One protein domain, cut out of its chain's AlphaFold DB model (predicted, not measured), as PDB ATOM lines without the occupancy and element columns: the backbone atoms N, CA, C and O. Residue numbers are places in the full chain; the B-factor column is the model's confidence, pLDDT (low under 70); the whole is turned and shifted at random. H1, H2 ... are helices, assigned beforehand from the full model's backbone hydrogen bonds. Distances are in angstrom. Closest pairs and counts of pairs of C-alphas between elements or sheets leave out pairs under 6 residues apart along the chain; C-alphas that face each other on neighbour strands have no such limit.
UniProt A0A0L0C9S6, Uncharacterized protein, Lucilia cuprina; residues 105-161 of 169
ATOM      1  N   VAL A 105      49.072 -49.085 -21.892       83.19
ATOM      2  CA  VAL A 105      49.434 -47.941 -21.035       83.19
ATOM      3  C   VAL A 105      50.736 -47.299 -21.521       83.19
ATOM      4  O   VAL A 105      50.798 -46.082 -21.695       83.19
ATOM      5  N   LEU A 106      51.753 -48.110 -21.828       84.12
ATOM      6  CA  LEU A 106      53.014 -47.621 -22.392       84.12
ATOM      7  C   LEU A 106      52.837 -46.994 -23.780       84.12
ATOM      8  O   LEU A 106      53.476 -45.988 -24.082       84.12
ATOM      9  N   MET A 107      51.941 -47.536 -24.608       84.94
ATOM     10  CA  MET A 107      51.590 -46.934 -25.900       84.94
ATOM     11  C   MET A 107      50.919 -45.565 -25.733       84.94
ATOM     12  O   MET A 107      51.120 -44.667 -26.552       84.94
ATOM     13  N   TRP A 108      50.142 -45.379 -24.665       85.44
ATOM     14  CA  TRP A 108      49.500 -44.104 -24.358       85.44
ATOM     15  C   TRP A 108      50.466 -43.048 -23.825       85.44
ATOM     16  O   TRP A 108      50.266 -41.873 -24.128       85.44
ATOM     17  N   PHE A 109      51.522 -43.427 -23.097       84.56
ATOM     18  CA  PHE A 109      52.493 -42.467 -22.559       84.56
ATOM     19  C   PHE A 109      53.159 -41.606 -23.642       84.56
ATOM     20  O   PHE A 109      53.405 -40.423 -23.410       84.56
ATOM     21  N   HIS A 110      53.328 -42.137 -24.857       83.12
ATOM     22  CA  HIS A 110      53.814 -41.359 -26.000       83.12
ATOM     23  C   HIS A 110      52.947 -40.128 -26.301       83.12
ATOM     24  O   HIS A 110      53.463 -39.101 -26.731       83.12
ATOM     25  N   LYS A 111      51.637 -40.164 -26.035       83.25
ATOM     26  CA  LYS A 111      50.742 -39.019 -26.274       83.25
ATOM     27  C   LYS A 111      50.969 -37.856 -25.305       83.25
ATOM     28  O   LYS A 111      50.511 -36.754 -25.589       83.25
ATOM     29  N   PHE A 112      51.685 -38.087 -24.204       83.69
ATOM     30  CA  PHE A 112      52.066 -37.055 -23.238       83.69
ATOM     31  C   PHE A 112      53.424 -36.423 -23.544       83.69
ATOM     32  O   PHE A 112      53.840 -35.515 -22.824       83.69
ATOM     33  N   THR A 113      54.112 -36.847 -24.612       82.69
ATOM     34  CA  THR A 113      55.312 -36.135 -25.056       82.69
ATOM     35  C   THR A 113      54.933 -34.697 -25.430       82.69
ATOM     36  O   THR A 113      53.867 -34.475 -26.020       82.69
ATOM     37  N   PRO A 114      55.786 -33.694 -25.140       81.44
ATOM     38  CA  PRO A 114      55.487 -32.302 -25.473       81.44
ATOM     39  C   PRO A 114      55.105 -32.117 -26.943       81.44
ATOM     40  O   PRO A 114      54.182 -31.375 -27.257       81.44
ATOM     41  N   GLU A 115      55.773 -32.837 -27.846       82.62
ATOM     42  CA  GLU A 115      55.475 -32.816 -29.277       82.62
ATOM     43  C   GLU A 115      54.024 -33.210 -29.587       82.62
ATOM     44  O   GLU A 115      53.329 -32.469 -30.289       82.62
ATOM     45  N   ASN A 116      53.550 -34.324 -29.024       84.38
ATOM     46  CA  ASN A 116      52.197 -34.817 -29.260       84.38
ATOM     47  C   ASN A 116      51.134 -33.960 -28.576       84.38
ATOM     48  O   ASN A 116      50.102 -33.684 -29.187       84.38
ATOM     49  N   VAL A 117      51.397 -33.483 -27.359       85.06
ATOM     50  CA  VAL A 117      50.484 -32.575 -26.648       85.06
ATOM     51  C   VAL A 117      50.300 -31.270 -27.430       85.06
ATOM     52  O   VAL A 117      49.171 -30.850 -27.669       85.06
ATOM     53  N   ILE A 118      51.391 -30.665 -27.912       84.31
ATOM     54  CA  ILE A 118      51.351 -29.412 -28.689       84.31
ATOM     55  C   ILE A 118      50.694 -29.612 -30.057       84.31
ATOM     56  O   ILE A 118      50.093 -28.681 -30.585       84.31
ATOM     57  N   SER A 119      50.815 -30.800 -30.659       83.56
ATOM     58  CA  SER A 119      50.200 -31.077 -31.965       83.56
ATOM     59  C   SER A 119      48.671 -31.008 -31.947       83.56
ATOM     60  O   SER A 119      48.070 -30.803 -32.996       83.56
ATOM     61  N   GLY A 120      48.036 -31.216 -30.785       81.25
ATOM     62  CA  GLY A 120      46.578 -31.284 -30.673       81.25
ATOM     63  C   GLY A 120      45.943 -32.527 -31.316       81.25
ATOM     64  O   GLY A 120      44.721 -32.642 -31.337       81.25
ATOM     65  N   ASN A 121      46.741 -33.490 -31.799       85.31
ATOM     66  CA  ASN A 121      46.243 -34.697 -32.472       85.31
ATOM     67  C   ASN A 121      45.506 -35.666 -31.528       85.31
ATOM     68  O   ASN A 121      44.751 -36.527 -31.978       85.31
ATOM     69  N   THR A 122      45.715 -35.543 -30.214       85.56
ATOM     70  CA  THR A 122      44.995 -36.344 -29.215       85.56
ATOM     71  C   THR A 122      43.702 -35.632 -28.826       85.56
ATOM     72  O   THR A 122      43.710 -34.709 -28.018       85.56
ATOM     73  N   SER A 123      42.579 -36.080 -29.393       85.25
ATOM     74  CA  SER A 123      41.255 -35.479 -29.176       85.25
ATOM     75  C   SER A 123      40.702 -35.681 -27.762       85.25
ATOM     76  O   SER A 123      39.955 -34.838 -27.261       85.25
ATOM     77  N   SER A 124      41.051 -36.796 -27.115       88.69
ATOM     78  CA  SER A 124      40.620 -37.114 -25.756       88.69
ATOM     79  C   SER A 124      41.604 -38.045 -25.053       88.69
ATOM     80  O   SER A 124      42.070 -39.028 -25.637       88.69
ATOM     81  N   ILE A 125      41.878 -37.756 -23.780       89.62
ATOM     82  CA  ILE A 125      42.639 -38.635 -22.877       89.62
ATOM     83  C   ILE A 125      41.737 -39.485 -21.979       89.62
ATOM     84  O   ILE A 125      42.232 -40.376 -21.293       89.62
ATOM     85  N   VAL A 126      40.418 -39.266 -22.010       90.06
ATOM     86  CA  VAL A 126      39.446 -40.002 -21.184       90.06
ATOM     87  C   VAL A 126      39.590 -41.527 -21.303       90.06
ATOM     88  O   VAL A 126      39.596 -42.174 -20.258       90.06
ATOM     89  N   PRO A 127      39.792 -42.132 -22.496       88.31
ATOM     90  CA  PRO A 127      39.970 -43.583 -22.594       88.31
ATOM     91  C   PRO A 127      41.142 -44.117 -21.758       88.31
ATOM     92  O   PRO A 127      41.046 -45.194 -21.174       88.31
ATOM     93  N   LEU A 128      42.235 -43.354 -21.664       86.50
ATOM     94  CA  LEU A 128      43.364 -43.718 -20.814       86.50
ATOM     95  C   LEU A 128      43.025 -43.572 -19.335       86.50
ATOM     96  O   LEU A 128      43.338 -44.458 -18.547       86.50
ATOM     97  N   LEU A 129      42.400 -42.452 -18.973       87.69
ATOM     98  CA  LEU A 129      42.037 -42.147 -17.593       87.69
ATOM     99  C   LEU A 129      41.109 -43.221 -17.018       87.69
ATOM    100  O   LEU A 129      41.354 -43.706 -15.921       87.69
ATOM    101  N   VAL A 130      40.116 -43.664 -17.792       88.12
ATOM    102  CA  VAL A 130      39.227 -44.775 -17.414       88.12
ATOM    103  C   VAL A 130      40.010 -46.078 -17.235       88.12
ATOM    104  O   VAL A 130      39.720 -46.851 -16.326       88.12
ATOM    105  N   LYS A 131      41.017 -46.331 -18.078       85.56
ATOM    106  CA  LYS A 131      41.810 -47.562 -18.008       85.56
ATOM    107  C   LYS A 131      42.785 -47.589 -16.826       85.56
ATOM    108  O   LYS A 131      42.970 -48.640 -16.221       85.56
ATOM    109  N   MET A 132      43.439 -46.467 -16.531       83.81
ATOM    110  CA  MET A 132      44.477 -46.383 -15.495       83.81
ATOM    111  C   MET A 132      43.924 -46.032 -14.116       83.81
ATOM    112  O   MET A 132      44.435 -46.527 -13.116       83.81
ATOM    113  N   PHE A 133      42.893 -45.192 -14.067       87.06
ATOM    114  CA  PHE A 133      42.364 -44.589 -12.845       87.06
ATOM    115  C   PHE A 133      40.830 -44.706 -12.789       87.06
ATOM    116  O   PHE A 133      40.142 -43.697 -12.607       87.06
ATOM    117  N   PRO A 134      40.260 -45.919 -12.945       81.56
ATOM    118  CA  PRO A 134      38.817 -46.115 -13.117       81.56
ATOM    119  C   PRO A 134      37.973 -45.550 -11.967       81.56
ATOM    120  O   PRO A 134      36.839 -45.143 -12.194       81.56
ATOM    121  N   ASN A 135      38.530 -45.499 -10.752       87.75
ATOM    122  CA  ASN A 135      37.812 -45.105  -9.539       87.75
ATOM    123  C   ASN A 135      38.325 -43.803  -8.902       87.75
ATOM    124  O   ASN A 135      37.774 -43.365  -7.897       87.75
ATOM    125  N   GLU A 136      39.386 -43.194  -9.440       82.31
ATOM    126  CA  GLU A 136      40.050 -42.048  -8.793       82.31
ATOM    127  C   GLU A 136      39.643 -40.704  -9.405       82.31
ATOM    128  O   GLU A 136      39.864 -39.647  -8.815       82.31
ATOM    129  N   ILE A 137      39.020 -40.724 -10.587       83.38
ATOM    130  CA  ILE A 137      38.696 -39.512 -11.337       83.38
ATOM    131  C   ILE A 137      37.203 -39.220 -11.243       83.38
ATOM    132  O   ILE A 137      36.376 -39.831 -11.913       83.38
ATOM    133  N   ALA A 138      36.873 -38.221 -10.427       81.19
ATOM    134  CA  ALA A 138      35.503 -37.751 -10.252       81.19
ATOM    135  C   ALA A 138      34.998 -36.886 -11.424       81.19
ATOM    136  O   ALA A 138      33.794 -36.763 -11.622       81.19
ATOM    137  N   ASN A 139      35.899 -36.256 -12.190       89.56
ATOM    138  CA  ASN A 139      35.529 -35.320 -13.254       89.56
ATOM    139  C   ASN A 139      36.442 -35.457 -14.482       89.56
ATOM    140  O   ASN A 139      37.440 -34.746 -14.626       89.56
ATOM    141  N   PHE A 140      36.080 -36.376 -15.379       90.31
ATOM    142  CA  PHE A 140      36.801 -36.613 -16.631       90.31
ATOM    143  C   PHE A 140      36.779 -35.400 -17.570       90.31
ATOM    144  O   PHE A 140      37.791 -35.121 -18.213       90.31
ATOM    145  N   ASP A 141      35.672 -34.655 -17.619       91.12
ATOM    146  CA  ASP A 141      35.517 -33.507 -18.519       91.12
ATOM    147  C   ASP A 141      36.493 -32.383 -18.179       91.12
ATOM    148  O   ASP A 141      37.156 -31.842 -19.064       91.12
ATOM    149  N   SER A 142      36.634 -32.064 -16.891       92.12
ATOM    150  CA  SER A 142      37.580 -31.048 -16.422       92.12
ATOM    151  C   SER A 142      39.014 -31.399 -16.818       92.12
ATOM    152  O   SER A 142      39.702 -30.583 -17.434       92.12
ATOM    153  N   ILE A 143      39.449 -32.635 -16.548       89.56
ATOM    154  CA  ILE A 143      40.810 -33.092 -16.866       89.56
ATOM    155  C   ILE A 143      41.039 -33.107 -18.382       89.56
ATOM    156  O   ILE A 143      42.076 -32.651 -18.863       89.56
ATOM    157  N   ASN A 144      40.063 -33.585 -19.157       90.44
ATOM    158  CA  ASN A 144      40.178 -33.639 -20.610       90.44
ATOM    159  C   ASN A 144      40.239 -32.237 -21.240       90.44
ATOM    160  O   ASN A 144      41.025 -32.005 -22.158       90.44
ATOM    161  N   ASN A 145      39.459 -31.283 -20.724       90.69
ATOM    162  CA  ASN A 145      39.505 -29.890 -21.168       90.69
ATOM    163  C   ASN A 145      40.849 -29.233 -20.834       90.69
ATOM    164  O   ASN A 145      41.428 -28.568 -21.692       90.69
ATOM    165  N   GLN A 146      41.379 -29.469 -19.629       87.94
ATOM    166  CA  GLN A 146      42.712 -28.995 -19.245       87.94
ATOM    167  C   GLN A 146      43.795 -29.562 -20.164       87.94
ATOM    168  O   GLN A 146      44.645 -28.812 -20.634       87.94
ATOM    169  N   PHE A 147      43.738 -30.860 -20.471       88.25
ATOM    170  CA  PHE A 147      44.684 -31.492 -21.385       88.25
ATOM    171  C   PHE A 147      44.630 -30.876 -22.787       88.25
ATOM    172  O   PHE A 147      45.671 -30.543 -23.347       88.25
ATOM    173  N   ARG A 148      43.432 -30.669 -23.344       87.38
ATOM    174  CA  ARG A 148      43.275 -30.044 -24.668       87.38
ATOM    175  C   ARG A 148      43.808 -28.612 -24.699       87.38
ATOM    176  O   ARG A 148      44.433 -28.231 -25.683       87.38
ATOM    177  N   ALA A 149      43.629 -27.856 -23.616       88.31
ATOM    178  CA  ALA A 149      44.152 -26.498 -23.495       88.31
ATOM    179  C   ALA A 149      45.694 -26.437 -23.486       88.31
ATOM    180  O   ALA A 149      46.261 -25.387 -23.789       88.31
ATOM    181  N   LEU A 150      46.397 -27.542 -23.191       85.94
ATOM    182  CA  LEU A 150      47.865 -27.582 -23.229       85.94
ATOM    183  C   LEU A 150      48.430 -27.292 -24.626       85.94
ATOM    184  O   LEU A 150      49.526 -26.743 -24.727       85.94
ATOM    185  N   ALA A 151      47.694 -27.604 -25.698       83.44
ATOM    186  CA  ALA A 151      48.123 -27.299 -27.065       83.44
ATOM    187  C   ALA A 151      48.312 -25.785 -27.302       83.44
ATOM    188  O   ALA A 151      49.170 -25.363 -28.087       83.44
ATOM    189  N   ASP A 152      47.569 -24.961 -26.562       83.19
ATOM    190  CA  ASP A 152      47.579 -23.505 -26.685       83.19
ATOM    191  C   ASP A 152      48.598 -22.827 -25.759       83.19
ATOM    192  O   ASP A 152      48.904 -21.646 -25.931       83.19
ATOM    193  N   VAL A 153      49.203 -23.568 -24.826       83.38
ATOM    194  CA  VAL A 153      50.177 -23.030 -23.869       83.38
ATOM    195  C   VAL A 153      51.494 -22.689 -24.576       83.38
ATOM    196  O   VAL A 153      52.295 -23.562 -24.917       83.38
ATOM    197  N   GLU A 154      51.778 -21.392 -24.736       71.81
ATOM    198  CA  GLU A 154      52.999 -20.884 -25.390       71.81
ATOM    199  C   GLU A 154      54.298 -21.417 -24.773       71.81
ATOM    200  O   GLU A 154      55.257 -21.721 -25.485       71.81
ATOM    201  N   ARG A 155      54.324 -21.613 -23.448       68.19
ATOM    202  CA  ARG A 155      55.480 -22.189 -22.746       68.19
ATOM    203  C   ARG A 155      55.810 -23.608 -23.215       68.19
ATOM    204  O   ARG A 155      56.978 -23.978 -23.222       68.19
ATOM    205  N   LEU A 156      54.820 -24.407 -23.608       68.50
ATOM    206  CA  LEU A 156      55.079 -25.739 -24.156       68.50
ATOM    207  C   LEU A 156      55.635 -25.635 -25.578       68.50
ATOM    208  O   LEU A 156      56.567 -26.358 -25.925       68.50
ATOM    209  N   LYS A 157      55.166 -24.663 -26.371       68.25
ATOM    210  CA  LYS A 157      55.679 -24.405 -27.728       68.25
ATOM    211  C   LYS A 157      57.185 -24.102 -27.738       68.25
ATOM    212  O   LYS A 157      57.869 -24.524 -28.667       68.25
ATOM    213  N   SER A 158      57.729 -23.475 -26.690       68.69
ATOM    214  CA  SER A 158      59.177 -23.222 -26.570       68.69
ATOM    215  C   SER A 158      60.014 -24.454 -26.182       68.69
ATOM    216  O   SER A 158      61.223 -24.470 -26.420       68.69
ATOM    217  N   LEU A 159      59.400 -25.528 -25.662       65.12
ATOM    218  CA  LEU A 159      60.089 -26.791 -25.358       65.12
ATOM    219  C   LEU A 159      60.416 -27.611 -26.614       65.12
ATOM    220  O   LEU A 159      61.378 -28.381 -26.584       65.12
ATOM    221  N   LYS A 160      59.702 -27.401 -27.736       54.91
ATOM    222  CA  LYS A 160      60.001 -28.052 -29.031       54.91
ATOM    223  C   LYS A 160      61.454 -27.851 -29.480       54.91
ATOM    224  O   LYS A 160      61.985 -28.715 -30.165       54.91
ATOM    225  N   MET A 161      62.111 -26.756 -29.086       47.31
ATOM    226  CA  MET A 161      63.482 -26.456 -29.518       47.31
ATOM    227  C   MET A 161      64.581 -27.199 -28.741       47.31
ATOM    228  O   MET A 161      65.699 -27.292 -29.239       47.31
TER     229      MET A 161
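What this domain is: This is residues 105 to 161 of the 169 residues of an uncharacterized protein of Lucilia cuprina (UniProt A0A0L0C9S6). Five short helices make a loosely joined, elongated ring: H1 and H4 on opposite sides, H2 and H3 at either end, H5 beyond H2. The printed part has 57 residues, of which 42 are in five named helices, H1 to H5 in order along the chain, with no named strand; the class is all helix. The whole is only just compact, close to loose: radius of gyration of the C-alphas 11.9 A, spans 37 by 23 by 16 A.

Where its parts are: H1, residues 105 to 112, begins at C-alpha 105 (49.434, -47.941, -21.035). H2 is residues 114 to 119, H3 126 to 132, H4 140 to 152, 19.7 A long. H5, residues 154 to 161, ends at C-alpha 161 (63.482, -26.456, -29.518).

How they stand to each other: H1 only just touches H3, with 3 pairs of C-alphas within 8 A, closest Trp 108 and Leu 128, 7.1 A. H2 touches H4, residues 147 to 152 alone, about perpendicular at 90 degrees; closest C-alphas Ile 118 and Ala 151, 4.2 A. H1 and H4 are apart. O i to N i+4 pairs are all within hydrogen-bond range in H2 and H3, 7 of 9 in H4, 1 of 4 in H1 and H5; O i to N i+3, 4 of 5 in H1, 2 of 5 in H5.

The domain as a whole: The printed part has no cut and no long link. Residues 155 to 161 have pLDDT under 70.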